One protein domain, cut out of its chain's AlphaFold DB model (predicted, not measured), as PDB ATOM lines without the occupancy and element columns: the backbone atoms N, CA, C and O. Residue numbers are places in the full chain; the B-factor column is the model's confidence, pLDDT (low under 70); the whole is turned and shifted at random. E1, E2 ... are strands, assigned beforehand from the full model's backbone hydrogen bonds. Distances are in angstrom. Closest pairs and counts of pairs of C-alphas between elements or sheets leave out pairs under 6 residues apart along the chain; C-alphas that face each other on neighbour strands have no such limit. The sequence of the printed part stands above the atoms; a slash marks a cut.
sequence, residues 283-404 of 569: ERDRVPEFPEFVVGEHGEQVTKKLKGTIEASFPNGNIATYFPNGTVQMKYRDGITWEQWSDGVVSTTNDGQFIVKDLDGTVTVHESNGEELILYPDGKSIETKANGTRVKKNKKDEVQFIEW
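What this domain is: This is residues 283 to 404 of the 569 residues of an uncharacterized protein of Clostridium sp. (UniProt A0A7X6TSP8). Twelve short strands, E1 to E12, stand side by side like rungs in one long single-layer sheet, which twists like a propeller blade along its length; no named element covers either face. The chain zigzags through it from one end to the other, and residues 283 to 300, with no named element, lie at the E1 end. The printed part has 122 residues, with no named helix and the strands in the order E1 to E12 both along the chain and across the sheet, each antiparallel to the next. The class is all strand, though under half of the residues, 52 of 122, are in named elements. The whole is loose, with a radius of gyration of the C-alphas of 19.4 A, and a rod spanning 58 by 25 by 25 A.

Where its parts are: E1 is residues 301 to 304, with C-alpha 301 at (94.892, 140.732, 197.660). E2 is residues 310 to 313, E3 319 to 322, E4 328 to 331 and E5 337 to 340. E6, residues 346 to 350, is 13.8 A long from first to last C-alpha and begins at C-alpha 346 at (104.371, 119.520, 205.518). E7, residues 353 to 357, is 13.5 A long. E8 is residues 363 to 366, E9 372 to 375, E10 381 to 384 and E11 390 to 393. E12, residues 399 to 404, is the longest at 14.0 A, with C-alpha 404 at (119.652, 107.034, 228.633).

How they stand to each other: The sheet is a meander, each strand the antiparallel neighbour of the one before. E6 and E7 form a hairpin at 168 degrees between directions, with N 348 and O 355 at 2.8 A. The hairpin of E5 and E6 stands at 173 degrees, and N 339 and O 347 are 2.8 A apart, within hydrogen-bond range. Toward one edge, E1 and E2 stand at 162 degrees, with N 303 and O 311 at 2.8 A. Residues 294 to 295 pair antiparallel with residues 301 to 302 of E1. Toward the other edge, E11 and E12 stand at 175 degrees, with N 390 and O 403 at 2.8 A. E1 and E12 are the edge strands and are apart. The sheet is twisted: from edge to edge its strands' lines turn by 126 degrees, while the way across it turns by 5 degrees.

The domain as a whole: The two C-alphas farthest apart, those of Glu 292 and Gln 400, are 58.8 A from each other. The printed part has no cut, and the eleven links between successive strands are tight. Mean pLDDT of the printed part is 94.4; residue 284 alone is under 70.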
ATOM      1  N   GLU A 283      96.891 132.337 187.087       72.31
ATOM      2  CA  GLU A 283      97.863 132.342 186.002       72.31
ATOM      3  C   GLU A 283      99.000 133.291 186.404       72.31
ATOM      4  O   GLU A 283      98.806 134.502 186.514       72.31
ATOM      5  N   ARG A 284     100.190 132.732 186.656       69.31
ATOM      6  CA  ARG A 284     101.374 133.439 187.187       69.31
ATOM      7  C   ARG A 284     101.761 134.682 186.375       69.31
ATOM      8  O   ARG A 284     102.392 135.603 186.902       69.31
ATOM      9  N   ASP A 285     101.371 134.686 185.105       79.81
ATOM     10  CA  ASP A 285     101.632 135.735 184.124       79.81
ATOM     11  C   ASP A 285     100.631 136.900 184.199       79.81
ATOM     12  O   ASP A 285     100.880 137.955 183.623       79.81
ATOM     13  N   ARG A 286      99.516 136.743 184.927       81.25
ATOM     14  CA  ARG A 286      98.499 137.789 185.127       81.25
ATOM     15  C   ARG A 286      98.658 138.575 186.428       81.25
ATOM     16  O   ARG A 286      97.930 139.542 186.627       81.25
ATOM     17  N   VAL A 287      99.580 138.178 187.308       79.50
ATOM     18  CA  VAL A 287      99.851 138.915 188.551       79.50
ATOM     19  C   VAL A 287     100.841 140.051 188.244       79.50
ATOM     20  O   VAL A 287     101.968 139.754 187.827       79.50
ATOM     21  N   PRO A 288     100.452 141.327 188.420       81.25
ATOM     22  CA  PRO A 288     101.300 142.473 188.128       81.25
ATOM     23  C   PRO A 288     102.494 142.528 189.089       81.25
ATOM     24  O   PRO A 288     102.477 141.939 190.172       81.25
ATOM     25  N   GLU A 289     103.563 143.203 188.668       82.75
ATOM     26  CA  GLU A 289     104.750 143.387 189.503       82.75
ATOM     27  C   GLU A 289     104.485 144.394 190.635       82.75
ATOM     28  O   GLU A 289     103.718 145.346 190.485       82.75
ATOM     29  N   PHE A 290     105.144 144.198 191.780       77.19
ATOM     30  CA  PHE A 290     105.098 145.126 192.911       77.19
ATOM     31  C   PHE A 290     105.370 146.586 192.473       77.19
ATOM     32  O   PHE A 290     106.324 146.819 191.725       77.19
ATOM     33  N   PRO A 291     104.620 147.590 192.978       78.81
ATOM     34  CA  PRO A 291     103.707 147.543 194.127       78.81
ATOM     35  C   PRO A 291     102.239 147.237 193.796       78.81
ATOM     36  O   PRO A 291     101.389 147.380 194.672       78.81
ATOM     37  N   GLU A 292     101.918 146.858 192.561       86.50
ATOM     38  CA  GLU A 292     100.534 146.592 192.171       86.50
ATOM     39  C   GLU A 292     100.028 145.261 192.748       86.50
ATOM     40  O   GLU A 292     100.785 144.302 192.918       86.50
ATOM     41  N   PHE A 293      98.730 145.209 193.053       89.50
ATOM     42  CA  PHE A 293      98.037 144.007 193.508       89.50
ATOM     43  C   PHE A 293      96.783 143.769 192.668       89.50
ATOM     44  O   PHE A 293      96.220 144.697 192.084       89.50
ATOM     45  N   VAL A 294      96.326 142.521 192.633       91.56
ATOM     46  CA  VAL A 294      95.031 142.141 192.057       91.56
ATOM     47  C   VAL A 294      94.133 141.673 193.186       91.56
ATOM     48  O   VAL A 294      94.586 140.975 194.090       91.56
ATOM     49  N   VAL A 295      92.866 142.076 193.144       91.94
ATOM     50  CA  VAL A 295      91.840 141.543 194.043       91.94
ATOM     51  C   VAL A 295      91.239 140.316 193.372       91.94
ATOM     52  O   VAL A 295      90.711 140.427 192.264       91.94
ATOM     53  N   GLY A 296      91.381 139.156 194.004       89.94
ATOM     54  CA  GLY A 296      90.800 137.912 193.514       89.94
ATOM     55  C   GLY A 296      89.298 137.805 193.792       89.94
ATOM     56  O   GLY A 296      88.680 138.717 194.345       89.94
ATOM     57  N   GLU A 297      88.690 136.695 193.368       91.50
ATOM     58  CA  GLU A 297      87.228 136.516 193.406       91.50
ATOM     59  C   GLU A 297      86.661 136.480 194.831       91.50
ATOM     60  O   GLU A 297      85.505 136.850 195.038       91.50
ATOM     61  N   HIS A 298      87.476 136.104 195.820       90.06
ATOM     62  CA  HIS A 298      87.076 136.016 197.224       90.06
ATOM     63  C   HIS A 298      87.587 137.201 198.065       90.06
ATOM     64  O   HIS A 298      87.522 137.177 199.295       90.06
ATOM     65  N   GLY A 299      88.043 138.280 197.414       92.94
ATOM     66  CA  GLY A 299      88.498 139.511 198.069       92.94
ATOM     67  C   GLY A 299      89.941 139.472 198.578       92.94
ATOM     68  O   GLY A 299      90.390 140.421 199.221       92.94
ATOM     69  N   GLU A 300      90.676 138.402 198.296       95.56
ATOM     70  CA  GLU A 300      92.094 138.280 198.590       95.56
ATOM     71  C   GLU A 300      92.938 139.232 197.733       95.56
ATOM     72  O   GLU A 300      92.683 139.431 196.544       95.56
ATOM     73  N   GLN A 301      93.956 139.840 198.341       95.62
ATOM     74  CA  GLN A 301      94.892 140.732 197.660       95.62
ATOM     75  C   GLN A 301      96.144 139.956 197.266       95.62
ATOM     76  O   GLN A 301      96.904 139.526 198.132       95.62
ATOM     77  N   VAL A 302      96.372 139.809 195.965       95.06
ATOM     78  CA  VAL A 302      97.486 139.040 195.405       95.06
ATOM     79  C   VAL A 302      98.557 139.982 194.877       95.06
ATOM     80  O   VAL A 302      98.285 140.822 194.020       95.06
ATOM     81  N   THR A 303      99.787 139.827 195.362       94.44
ATOM     82  CA  THR A 303     100.939 140.658 194.994       94.44
ATOM     83  C   THR A 303     102.121 139.787 194.579       94.44
ATOM     84  O   THR A 303     102.523 138.883 195.314       94.44
ATOM     85  N   LYS A 304     102.746 140.083 193.433       93.69
ATOM     86  CA  LYS A 304     104.009 139.449 193.026       93.69
ATOM     87  C   LYS A 304     105.188 140.252 193.573       93.69
ATOM     88  O   LYS A 304     105.444 141.376 193.144       93.69
ATOM     89  N   LYS A 305     105.914 139.682 194.532       93.25
ATOM     90  CA  LYS A 305     107.117 140.286 195.119       93.25
ATOM     91  C   LYS A 305     108.326 140.099 194.193       93.25
ATOM     92  O   LYS A 305     108.320 139.317 193.237       93.25
ATOM     93  N   LEU A 306     109.416 140.793 194.526       87.81
ATOM     94  CA  LEU A 306     110.727 140.585 193.907       87.81
ATOM     95  C   LEU A 306     111.122 139.099 193.978       87.81
ATOM     96  O   LEU A 306     110.878 138.436 194.982       87.81
ATOM     97  N   LYS A 307     111.773 138.598 192.919       91.56
ATOM     98  CA  LYS A 307     112.193 137.190 192.741       91.56
ATOM     99  C   LYS A 307     111.070 136.191 192.418       91.56
ATOM    100  O   LYS A 307     111.337 134.997 192.377       91.56
ATOM    101  N   GLY A 308     109.851 136.650 192.125       92.88
ATOM    102  CA  GLY A 308     108.769 135.784 191.635       92.88
ATOM    103  C   GLY A 308     107.975 135.057 192.726       92.88
ATOM    104  O   GLY A 308     107.171 134.180 192.401       92.88
ATOM    105  N   THR A 309     108.188 135.421 193.992       95.69
ATOM    106  CA  THR A 309     107.321 135.035 195.111       95.69
ATOM    107  C   THR A 309     105.959 135.708 194.957       95.69
ATOM    108  O   THR A 309     105.893 136.894 194.631       95.69
ATOM    109  N   ILE A 310     104.878 134.968 195.186       96.19
ATOM    110  CA  ILE A 310     103.509 135.495 195.172       96.19
ATOM    111  C   ILE A 310     102.981 135.471 196.602       96.19
ATOM    112  O   ILE A 310     103.106 134.458 197.275       96.19
ATOM    113  N   GLU A 311     102.399 136.571 197.056       96.50
ATOM    114  CA  GLU A 311     101.766 136.692 198.371       96.50
ATOM    115  C   GLU A 311     100.277 136.980 198.167       96.50
ATOM    116  O   GLU A 311      99.932 137.841 197.356       96.50
ATOM    117  N   ALA A 312      99.407 136.254 198.865       96.25
ATOM    118  CA  ALA A 312      97.963 136.434 198.862       96.25
ATOM    119  C   ALA A 312      97.479 136.695 200.295       96.25
ATOM    120  O   ALA A 312      97.582 135.823 201.159       96.25
ATOM    121  N   SER A 313      96.953 137.893 200.540       96.50
ATOM    122  CA  SER A 313      96.399 138.302 201.836       96.50
ATOM    123  C   SER A 313      94.880 138.171 201.815       96.50
ATOM    124  O   SER A 313      94.215 138.820 201.006       96.50
ATOM    125  N   PHE A 314      94.323 137.348 202.699       96.50
ATOM    126  CA  PHE A 314      92.894 137.037 202.746       96.50
ATOM    127  C   PHE A 314      92.124 137.986 203.682       96.50
ATOM    128  O   PHE A 314      92.689 138.479 204.662       96.50
ATOM    129  N   PRO A 315      90.810 138.199 203.463       96.44
ATOM    130  CA  PRO A 315      89.988 139.058 204.326       96.44
ATOM    131  C   PRO A 315      89.934 138.635 205.803       96.44
ATOM    132  O   PRO A 315      89.706 139.467 206.678       96.44
ATOM    133  N   ASN A 316      90.158 137.350 206.098       95.44
ATOM    134  CA  ASN A 316      90.210 136.827 207.467       95.44
ATOM    135  C   ASN A 316      91.532 137.149 208.200       95.44
ATOM    136  O   ASN A 316      91.645 136.877 209.397       95.44
ATOM    137  N   GLY A 317      92.504 137.758 207.513       96.62
ATOM    138  CA  GLY A 317      93.820 138.112 208.043       96.62
ATOM    139  C   GLY A 317      94.910 137.068 207.793       96.62
ATOM    140  O   GLY A 317      96.056 137.317 208.161       96.62
ATOM    141  N   ASN A 318      94.588 135.931 207.168       97.31
ATOM    142  CA  ASN A 318      95.584 134.930 206.790       97.31
ATOM    143  C   ASN A 318      96.419 135.418 205.599       97.31
ATOM    144  O   ASN A 318      95.945 136.192 204.763       97.31
ATOM    145  N   ILE A 319      97.652 134.928 205.495       97.44
ATOM    146  CA  ILE A 319      98.582 135.272 204.416       97.44
ATOM    147  C   ILE A 319      99.165 133.987 203.832       97.44
ATOM    148  O   ILE A 319      99.862 133.257 204.533       97.44
ATOM    149  N   ALA A 320      98.931 133.731 202.544       97.38
ATOM    150  CA  ALA A 320      99.599 132.663 201.801       97.38
ATOM    151  C   ALA A 320     100.772 133.213 200.983       97.38
ATOM    152  O   ALA A 320     100.640 134.221 200.294       97.38
ATOM    153  N   THR A 321     101.903 132.520 200.999       97.00
ATOM    154  CA  THR A 321     103.121 132.846 200.258       97.00
ATOM    155  C   THR A 321     103.521 131.657 199.392       97.00
ATOM    156  O   THR A 321     103.795 130.574 199.898       97.00
ATOM    157  N   TYR A 322     103.588 131.866 198.081       96.25
ATOM    158  CA  TYR A 322     103.996 130.878 197.086       96.25
ATOM    159  C   TYR A 322     105.398 131.211 196.593       96.25
ATOM    160  O   TYR A 322     105.625 132.227 195.922       96.25
ATOM    161  N   PHE A 323     106.353 130.346 196.903       96.56
ATOM    162  CA  PHE A 323     107.749 130.539 196.549       96.56
ATOM    163  C   PHE A 323     108.067 129.982 195.146       96.56
ATOM    164  O   PHE A 323     107.430 129.042 194.663       96.56
ATOM    165  N   PRO A 324     109.081 130.530 194.447       95.62
ATOM    166  CA  PRO A 324     109.509 130.030 193.138       95.62
ATOM    167  C   PRO A 324     109.953 128.566 193.114       95.62
ATOM    168  O   PRO A 324     109.821 127.920 192.079       95.62
ATOM    169  N   ASN A 325     110.464 128.051 194.235       95.50
ATOM    170  CA  ASN A 325     110.894 126.660 194.388       95.50
ATOM    171  C   ASN A 325     109.722 125.670 194.542       95.50
ATOM    172  O   ASN A 325     109.973 124.475 194.601       95.50
ATOM    173  N   GLY A 326     108.472 126.145 194.598       96.31
ATOM    174  CA  GLY A 326     107.281 125.313 194.791       96.31
ATOM    175  C   GLY A 326     106.819 125.194 196.244       96.31
ATOM    176  O   GLY A 326     105.765 124.615 196.473       96.31
ATOM    177  N   THR A 327     107.552 125.760 197.209       97.12
ATOM    178  CA  THR A 327     107.104 125.836 198.605       97.12
ATOM    179  C   THR A 327     105.885 126.752 198.731       97.12
ATOM    180  O   THR A 327     105.835 127.821 198.111       97.12
ATOM    181  N   VAL A 328     104.928 126.361 199.566       97.44
ATOM    182  CA  VAL A 328     103.763 127.160 199.954       97.44
ATOM    183  C   VAL A 328     103.793 127.355 201.460       97.44
ATOM    184  O   VAL A 328     103.936 126.390 202.195       97.44
ATOM    185  N   GLN A 329     103.640 128.588 201.930       97.75
ATOM    186  CA  GLN A 329     103.553 128.906 203.353       97.75
ATOM    187  C   GLN A 329     102.261 129.671 203.630       97.75
ATOM    188  O   GLN A 329     101.969 130.644 202.949       97.75
ATOM    189  N   MET A 330     101.495 129.254 204.628       97.69
ATOM    190  CA  MET A 330     100.301 129.926 205.125       97.69
ATOM    191  C   MET A 330     100.567 130.401 206.550       97.69
ATOM    192  O   MET A 330     100.838 129.598 207.437       97.69
ATOM    193  N   LYS A 331     100.458 131.705 206.782       97.56
ATOM    194  CA  LYS A 331     100.479 132.294 208.116       97.56
ATOM    195  C   LYS A 331      99.058 132.660 208.518       97.56
ATOM    196  O   LYS A 331      98.424 133.496 207.873       97.56
ATOM    197  N   TYR A 332      98.569 132.027 209.571       97.31
ATOM    198  CA  TYR A 332      97.258 132.283 210.140       97.31
ATOM    199  C   TYR A 332      97.295 133.494 211.070       97.31
ATOM    200  O   TYR A 332      98.343 133.908 211.574       97.31
ATOM    201  N   ARG A 333      96.122 134.096 211.282       96.56
ATOM    202  CA  ARG A 333      95.970 135.286 212.128       96.56
ATOM    203  C   ARG A 333      96.337 135.041 213.597       96.56
ATOM    204  O   ARG A 333      96.767 135.975 214.267       96.56
ATOM    205  N   ASP A 334      96.145 133.823 214.083       95.44
ATOM    206  CA  ASP A 334      96.507 133.390 215.438       95.44
ATOM    207  C   ASP A 334      98.023 133.213 215.637       95.44
ATOM    208  O   ASP A 334      98.470 133.055 216.765       95.44
ATOM    209  N   GLY A 335      98.823 133.314 214.569       95.31
ATOM    210  CA  GLY A 335     100.275 133.151 214.607       95.31
ATOM    211  C   GLY A 335     100.752 131.781 214.135       95.31
ATOM    212  O   GLY A 335     101.943 131.645 213.836       95.31
ATOM    213  N   ILE A 336      99.845 130.810 213.971       96.38
ATOM    214  CA  ILE A 336     100.178 129.487 213.442       96.38
ATOM    215  C   ILE A 336     100.738 129.649 212.028       96.38
ATOM    216  O   ILE A 336     100.215 130.400 211.202       96.38
ATOM    217  N   THR A 337     101.827 128.944 211.734       97.50
ATOM    218  CA  THR A 337     102.406 128.900 210.388       97.50
ATOM    219  C   THR A 337     102.371 127.475 209.873       97.50
ATOM    220  O   THR A 337     102.886 126.575 210.522       97.50
ATOM    221  N   TRP A 338     101.776 127.279 208.706       97.69
ATOM    222  CA  TRP A 338     101.768 126.024 207.969       97.69
ATOM    223  C   TRP A 338     102.646 126.170 206.730       97.69
ATOM    224  O   TRP A 338     102.576 127.186 206.042       97.69
ATOM    225  N   GLU A 339     103.477 125.186 206.423       97.75
ATOM    226  CA  GLU A 339     104.358 125.205 205.259       97.75
ATOM    227  C   GLU A 339     104.350 123.843 204.572       97.75
ATOM    228  O   GLU A 339     104.460 122.811 205.223       97.75
ATOM    229  N   GLN A 340     104.236 123.835 203.249       97.56
ATOM    230  CA  GLN A 340     104.365 122.650 202.415       97.56
ATOM    231  C   GLN A 340     105.512 122.857 201.436       97.56
ATOM    232  O   GLN A 340     105.513 123.803 200.643       97.56
ATOM    233  N   TRP A 341     106.490 121.961 201.473       97.75
ATOM    234  CA  TRP A 341     107.616 121.972 200.551       97.75
ATOM    235  C   TRP A 341     107.255 121.306 199.222       97.75
ATOM    236  O   TRP A 341     106.270 120.579 199.098       97.75
ATOM    237  N   SER A 342     108.062 121.564 198.190       96.56
ATOM    238  CA  SER A 342     107.826 121.052 196.833       96.56
ATOM    239  C   SER A 342     107.903 119.528 196.714       96.56
ATOM    240  O   SER A 342     107.432 118.967 195.728       96.56
ATOM    241  N   ASP A 343     108.547 118.867 197.674       96.06
ATOM    242  CA  ASP A 343     108.589 117.410 197.774       96.06
ATOM    243  C   ASP A 343     107.318 116.826 198.410       96.06
ATOM    244  O   ASP A 343     107.083 115.635 198.260       96.06
ATOM    245  N   GLY A 344     106.466 117.649 199.027       94.75
ATOM    246  CA  GLY A 344     105.215 117.255 199.672       94.75
ATOM    247  C   GLY A 344     105.315 117.068 201.187       94.75
ATOM    248  O   GLY A 344     104.295 116.762 201.803       94.75
ATOM    249  N   VAL A 345     106.489 117.287 201.791       95.94
ATOM    250  CA  VAL A 345     106.627 117.368 203.252       95.94
ATOM    251  C   VAL A 345     105.841 118.589 203.752       95.94
ATOM    252  O   VAL A 345     105.809 119.632 203.092       95.94
ATOM    253  N   VAL A 346     105.183 118.457 204.903       96.75
ATOM    254  CA  VAL A 346     104.371 119.520 205.518       96.75
ATOM    255  C   VAL A 346     104.891 119.822 206.916       96.75
ATOM    256  O   VAL A 346     105.255 118.900 207.641       96.75
ATOM    257  N   SER A 347     104.887 121.087 207.327       96.88
ATOM    258  CA  SER A 347     105.132 121.482 208.709       96.88
ATOM    259  C   SER A 347     104.103 122.472 209.243       96.88
ATOM    260  O   SER A 347     103.510 123.240 208.488       96.88
ATOM    261  N   THR A 348     103.909 122.446 210.558       97.12
ATOM    262  CA  THR A 348     103.072 123.383 211.307       97.12
ATOM    263  C   THR A 348     103.860 123.886 212.510       97.12
ATOM    264  O   THR A 348     104.409 123.092 213.267       97.12
ATOM    265  N   THR A 349     103.909 125.201 212.705       96.62
ATOM    266  CA  THR A 349     104.548 125.846 213.858       96.62
ATOM    267  C   THR A 349     103.503 126.608 214.663       96.62
ATOM    268  O   THR A 349     102.779 127.420 214.083       96.62
ATOM    269  N   ASN A 350     103.445 126.379 215.976       94.56
ATOM    270  CA  ASN A 350     102.583 127.103 216.911       94.56
ATOM    271  C   ASN A 350     103.280 127.263 218.269       94.56
ATOM    272  O   ASN A 350     103.696 126.264 218.839       94.56
ATOM    273  N   ASP A 351     103.415 128.484 218.790       90.69
ATOM    274  CA  ASP A 351     103.922 128.754 220.151       90.69
ATOM    275  C   ASP A 351     105.202 127.985 220.559       90.69
ATOM    276  O   ASP A 351     105.376 127.550 221.697       90.69
ATOM    277  N   GLY A 352     106.132 127.816 219.613       89.88
ATOM    278  CA  GLY A 352     107.392 127.095 219.830       89.88
ATOM    279  C   GLY A 352     107.310 125.575 219.651       89.88
ATOM    280  O   GLY A 352     108.358 124.938 219.611       89.88
ATOM    281  N   GLN A 353     106.114 125.007 219.476       96.12
ATOM    282  CA  GLN A 353     105.927 123.651 218.970       96.12
ATOM    283  C   GLN A 353     106.100 123.636 217.444       96.12
ATOM    284  O   GLN A 353     105.590 124.511 216.735       96.12
ATOM    285  N   PHE A 354     106.805 122.631 216.930       96.19
ATOM    286  CA  PHE A 354     107.081 122.446 215.509       96.19
ATOM    287  C   PHE A 354     106.776 121.004 215.096       96.19
ATOM    288  O   PHE A 354     107.434 120.067 215.538       96.19
ATOM    289  N   ILE A 355     105.763 120.823 214.254       97.31
ATOM    290  CA  ILE A 355     105.292 119.520 213.774       97.31
ATOM    291  C   ILE A 355     105.697 119.369 212.313       97.31
ATOM    292  O   ILE A 355     105.407 120.252 211.512       97.31
ATOM    293  N   VAL A 356     106.301 118.244 211.945       97.94
ATOM    294  CA  VAL A 356     106.656 117.877 210.569       97.94
ATOM    295  C   VAL A 356     105.977 116.565 210.216       97.94
ATOM    296  O   VAL A 356     106.014 115.617 210.994       97.94
ATOM    297  N   LYS A 357     105.369 116.495 209.035       97.75
ATOM    298  CA  LYS A 357     104.818 115.272 208.460       97.75
ATOM    299  C   LYS A 357     105.544 114.947 207.161       97.75
ATOM    300  O   LYS A 357     105.427 115.681 206.178       97.75
ATOM    301  N   ASP A 358     106.248 113.825 207.174       97.50
ATOM    302  CA  ASP A 358     106.964 113.292 206.023       97.50
ATOM    303  C   ASP A 358     106.018 112.568 205.053       97.50
ATOM    304  O   ASP A 358     104.894 112.175 205.384       97.50
ATOM    305  N   LEU A 359     106.498 112.356 203.825       96.12
ATOM    306  CA  LEU A 359     105.754 111.679 202.756       96.12
ATOM    307  C   LEU A 359     105.377 110.231 203.076       96.12
ATOM    308  O   LEU A 359     104.384 109.724 202.555       96.12
ATOM    309  N   ASP A 360     106.179 109.550 203.892       96.62
ATOM    310  CA  ASP A 360     105.896 108.178 204.310       96.62
ATOM    311  C   ASP A 360     104.797 108.107 205.384       96.62
ATOM    312  O   ASP A 360     104.322 107.017 205.697       96.62
ATOM    313  N   GLY A 361     104.345 109.261 205.890       96.69
ATOM    314  CA  GLY A 361     103.355 109.402 206.950       96.69
ATOM    315  C   GLY A 361     103.955 109.502 208.352       96.69
ATOM    316  O   GLY A 361     103.183 109.578 209.307       96.69
ATOM    317  N   THR A 362     105.285 109.493 208.490       97.81
ATOM    318  CA  THR A 362     105.965 109.761 209.763       97.81
ATOM    319  C   THR A 362     105.663 111.186 210.212       97.81
ATOM    320  O   THR A 362     105.694 112.121 209.411       97.81
ATOM    321  N   VAL A 363     105.338 111.349 211.492       98.00
ATOM    322  CA  VAL A 363     105.096 112.655 212.113       98.00
ATOM    323  C   VAL A 363     106.147 112.879 213.187       98.00
ATOM    324  O   VAL A 363     106.274 112.060 214.091       98.00
ATOM    325  N   THR A 364     106.869 113.988 213.105       98.06
ATOM    326  CA  THR A 364     107.840 114.418 214.114       98.06
ATOM    327  C   THR A 364     107.323 115.681 214.781       98.06
ATOM    328  O   THR A 364     107.030 116.663 214.105       98.06
ATOM    329  N   VAL A 365     107.186 115.658 216.099       97.94
ATOM    330  CA  VAL A 365     106.771 116.792 216.923       97.94
ATOM    331  C   VAL A 365     107.971 117.229 217.743       97.94
ATOM    332  O   VAL A 365     108.528 116.423 218.480       97.94
ATOM    333  N   HIS A 366     108.364 118.489 217.627       97.56
ATOM    334  CA  HIS A 366     109.336 119.133 218.499       97.56
ATOM    335  C   HIS A 366     108.596 120.076 219.441       97.56
ATOM    336  O   HIS A 366     107.859 120.954 218.990       97.56
ATOM    337  N   GLU A 367     108.803 119.895 220.737       97.38
ATOM    338  CA  GLU A 367     108.211 120.715 221.783       97.38
ATOM    339  C   GLU A 367     109.142 121.873 222.165       97.38
ATOM    340  O   GLU A 367     110.367 121.805 222.028       97.38
ATOM    341  N   SER A 368     108.566 122.945 222.707       95.81
ATOM    342  CA  SER A 368     109.317 124.146 223.105       95.81
ATOM    343  C   SER A 368     110.308 123.904 224.255       95.81
ATOM    344  O   SER A 368     111.269 124.656 224.414       95.81
ATOM    345  N   ASN A 369     110.110 122.836 225.035       95.62
ATOM    346  CA  ASN A 369     111.007 122.392 226.106       95.62
ATOM    347  C   ASN A 369     112.198 121.544 225.600       95.62
ATOM    348  O   ASN A 369     113.028 121.123 226.407       95.62
ATOM    349  N   GLY A 370     112.289 121.287 224.288       96.88
ATOM    350  CA  GLY A 370     113.323 120.457 223.670       96.88
ATOM    351  C   GLY A 370     113.008 118.958 223.624       96.88
ATOM    352  O   GLY A 370     113.865 118.185 223.198       96.88
ATOM    353  N   GLU A 371     111.817 118.528 224.051       97.88
ATOM    354  CA  GLU A 371     111.339 117.165 223.811       97.88
ATOM    355  C   GLU A 371     111.000 116.952 222.324       97.88
ATOM    356  O   GLU A 371     110.622 117.877 221.603       97.88
ATOM    357  N   GLU A 372     111.137 115.714 221.852       98.12
ATOM    358  CA  GLU A 372     110.822 115.309 220.482       98.12
ATOM    359  C   GLU A 372     110.010 114.009 220.490       98.12
ATOM    360  O   GLU A 372     110.368 113.052 221.174       98.12
ATOM    361  N   LEU A 373     108.941 113.937 219.702       97.88
ATOM    362  CA  LEU A 373     108.123 112.740 219.519       97.88
ATOM    363  C   LEU A 373     108.033 112.387 218.035       97.88
ATOM    364  O   LEU A 373     107.478 113.135 217.239       97.88
ATOM    365  N   ILE A 374     108.511 111.200 217.678       98.12
ATOM    366  CA  ILE A 374     108.399 110.622 216.338       98.12
ATOM    367  C   ILE A 374     107.313 109.546 216.361       98.12
ATOM    368  O   ILE A 374     107.420 108.565 217.100       98.12
ATOM    369  N   LEU A 375     106.294 109.696 215.522       98.00
ATOM    370  CA  LEU A 375     105.201 108.752 215.311       98.00
ATOM    371  C   LEU A 375     105.327 108.128 213.922       98.00
ATOM    372  O   LEU A 375     105.288 108.825 212.911       98.00
ATOM    373  N   TYR A 376     105.443 106.806 213.868       98.00
ATOM    374  CA  TYR A 376     105.525 106.068 212.613       98.00
ATOM    375  C   TYR A 376     104.132 105.634 212.127       98.00
ATOM    376  O   TYR A 376     103.265 105.310 212.946       98.00
ATOM    377  N   PRO A 377     103.922 105.494 210.804       97.62
ATOM    378  CA  PRO A 377     102.653 105.021 210.231       97.62
ATOM    379  C   PRO A 377     102.203 103.642 210.732       97.62
ATOM    380  O   PRO A 377     101.017 103.315 210.714       97.62
ATOM    381  N   ASP A 378     103.145 102.802 211.170       96.88
ATOM    382  CA  ASP A 378     102.853 101.475 211.718       96.88
ATOM    383  C   ASP A 378     102.359 101.509 213.181       96.88
ATOM    384  O   ASP A 378     102.045 100.457 213.750       96.88
ATOM    385  N   GLY A 379     102.257 102.703 213.773       96.69
ATOM    386  CA  GLY A 379     101.826 102.957 215.143       96.69
ATOM    387  C   GLY A 379     102.945 102.882 216.183       96.69
ATOM    388  O   GLY A 379     102.659 103.004 217.369       96.69
ATOM    389  N   LYS A 380     104.204 102.646 215.792       97.31
ATOM    390  CA  LYS A 380     105.340 102.768 216.721       97.31
ATOM    391  C   LYS A 380     105.632 104.235 217.018       97.31
ATOM    392  O   LYS A 380     105.399 105.097 216.173       97.31
ATOM    393  N   SER A 381     106.244 104.491 218.169       97.62
ATOM    394  CA  SER A 381     106.723 105.824 218.524       97.62
ATOM    395  C   SER A 381     108.124 105.807 219.129       97.62
ATOM    396  O   SER A 381     108.573 104.794 219.683       97.62
ATOM    397  N   ILE A 382     108.829 106.927 218.981       97.88
ATOM    398  CA  ILE A 382     110.072 107.242 219.683       97.88
ATOM    399  C   ILE A 382     109.896 108.611 220.324       97.88
ATOM    400  O   ILE A 382     109.666 109.589 219.628       97.88
ATOM    401  N   GLU A 383     110.034 108.670 221.635       97.88
ATOM    402  CA  GLU A 383     110.004 109.902 222.410       97.88
ATOM    403  C   GLU A 383     111.414 110.192 222.923       97.88
ATOM    404  O   GLU A 383     112.014 109.342 223.575       97.88
ATOM    405  N   THR A 384     111.948 111.369 222.628       97.81
ATOM    406  CA  THR A 384     113.219 111.873 223.142       97.81
ATOM    407  C   THR A 384     112.922 112.989 224.133       97.81
ATOM    408  O   THR A 384     112.395 114.037 223.775       97.81
ATOM    409  N   LYS A 385     113.251 112.761 225.400       97.25
ATOM    410  CA  LYS A 385     113.105 113.730 226.483       97.25
ATOM    411  C   LYS A 385     114.177 114.815 226.402       97.25
ATOM    412  O   LYS A 385     115.267 114.569 225.889       97.25
ATOM    413  N   ALA A 386     113.917 115.973 227.007       96.44
ATOM    414  CA  ALA A 386     114.862 117.096 227.049       96.44
ATOM    415  C   ALA A 386     116.221 116.730 227.688       96.44
ATOM    416  O   ALA A 386     117.252 117.302 227.349       96.44
ATOM    417  N   ASN A 387     116.246 115.732 228.578       94.50
ATOM    418  CA  ASN A 387     117.477 115.196 229.171       94.50
ATOM    419  C   ASN A 387     118.224 114.180 228.272       94.50
ATOM    420  O   ASN A 387     119.177 113.553 228.728       94.50
ATOM    421  N   GLY A 388     117.776 113.969 227.029       95.94
ATOM    422  CA  GLY A 388     118.339 113.010 226.073       95.94
ATOM    423  C   GLY A 388     117.830 111.569 226.209       95.94
ATOM    424  O   GLY A 388     118.222 110.719 225.411       95.94
ATOM    425  N   THR A 389     116.959 111.267 227.179       96.25
ATOM    426  CA  THR A 389     116.380 109.920 227.334       96.25
ATOM    427  C   THR A 389     115.473 109.595 226.153       96.25
ATOM    428  O   THR A 389     114.575 110.369 225.843       96.25
ATOM    429  N   ARG A 390     115.652 108.432 225.523       97.62
ATOM    430  CA  ARG A 390     114.843 107.978 224.384       97.62
ATOM    431  C   ARG A 390     113.999 106.773 224.763       97.62
ATOM    432  O   ARG A 390     114.538 105.739 225.144       97.62
ATOM    433  N   VAL A 391     112.688 106.871 224.596       97.12
ATOM    434  CA  VAL A 391     111.720 105.805 224.865       97.12
ATOM    435  C   VAL A 391     111.112 105.352 223.547       97.12
ATOM    436  O   VAL A 391     110.495 106.134 222.833       97.12
ATOM    437  N   LYS A 392     111.258 104.070 223.215       96.94
ATOM    438  CA  LYS A 392     110.621 103.469 222.041       96.94
ATOM    439  C   LYS A 392     109.450 102.602 222.466       96.94
ATOM    440  O   LYS A 392     109.630 101.651 223.231       96.94
ATOM    441  N   LYS A 393     108.280 102.865 221.892       95.94
ATOM    442  CA  LYS A 393     107.057 102.102 222.146       95.94
ATOM    443  C   LYS A 393     106.563 101.397 220.885       95.94
ATOM    444  O   LYS A 393     106.871 101.791 219.756       95.94
ATOM    445  N   ASN A 394     105.847 100.292 221.074       95.12
ATOM    446  CA  ASN A 394     105.179  99.593 219.977       95.12
ATOM    447  C   ASN A 394     103.756 100.142 219.746       95.12
ATOM    448  O   ASN A 394     103.292 101.015 220.467       95.12
ATOM    449  N   LYS A 395     103.039  99.579 218.765       95.94
ATOM    450  CA  LYS A 395     101.656  99.962 218.425       95.94
ATOM    451  C   LYS A 395     100.645  99.842 219.582       95.94
ATOM    452  O   LYS A 395      99.570 100.424 219.511       95.94
ATOM    453  N   LYS A 396     100.950  99.059 220.619       94.12
ATOM    454  CA  LYS A 396     100.108  98.885 221.813       94.12
ATOM    455  C   LYS A 396     100.514  99.815 222.962       94.12
ATOM    456  O   LYS A 396     100.105  99.571 224.089       94.12
ATOM    457  N   ASP A 397     101.359 100.807 222.685       91.56
ATOM    458  CA  ASP A 397     101.979 101.690 223.677       91.56
ATOM    459  C   ASP A 397     102.880 100.953 224.695       91.56
ATOM    460  O   ASP A 397     103.291 101.504 225.712       91.56
ATOM    461  N   GLU A 398     103.263  99.700 224.415       90.88
ATOM    462  CA  GLU A 398     104.177  98.962 225.287       90.88
ATOM    463  C   GLU A 398     105.615  99.428 225.033       90.88
ATOM    464  O   GLU A 398     106.119  99.354 223.902       90.88
ATOM    465  N   VAL A 399     106.305  99.831 226.101       92.00
ATOM    466  CA  VAL A 399     107.726 100.193 226.056       92.00
ATOM    467  C   VAL A 399     108.550  98.982 225.613       92.00
ATOM    468  O   VAL A 399     108.528  97.917 226.230       92.00
ATOM    469  N   GLN A 400     109.272  99.145 224.509       93.06
ATOM    470  CA  GLN A 400     110.182  98.136 223.965       93.06
ATOM    471  C   GLN A 400     111.613  98.380 224.424       93.06
ATOM    472  O   GLN A 400     112.365  97.432 224.658       93.06
ATOM    473  N   PHE A 401     111.989  99.656 224.501       94.06
ATOM    474  CA  PHE A 401     113.357 100.068 224.735       94.06
ATOM    475  C   PHE A 401     113.422 101.463 225.358       94.06
ATOM    476  O   PHE A 401     112.642 102.336 224.979       94.06
ATOM    477  N   ILE A 402     114.365 101.655 226.276       95.81
ATOM    478  CA  ILE A 402     114.720 102.940 226.878       95.81
ATOM    479  C   ILE A 402     116.240 103.105 226.746       95.81
ATOM    480  O   ILE A 402     116.995 102.210 227.125       95.81
ATOM    481  N   GLU A 403     116.695 104.227 226.206       96.19
ATOM    482  CA  GLU A 403     118.108 104.616 226.129       96.19
ATOM    483  C   GLU A 403     118.306 105.882 226.946       96.19
ATOM    484  O   GLU A 403     117.587 106.858 226.755       96.19
ATOM    485  N   TRP A 404     119.263 105.862 227.863       94.62
ATOM    486  CA  TRP A 404     119.652 107.034 228.633       94.62
ATOM    487  C   TRP A 404     121.169 107.042 228.758       94.62
ATOM    488  O   TRP A 404     121.760 106.095 229.279       94.62
TER     489      TRP A 404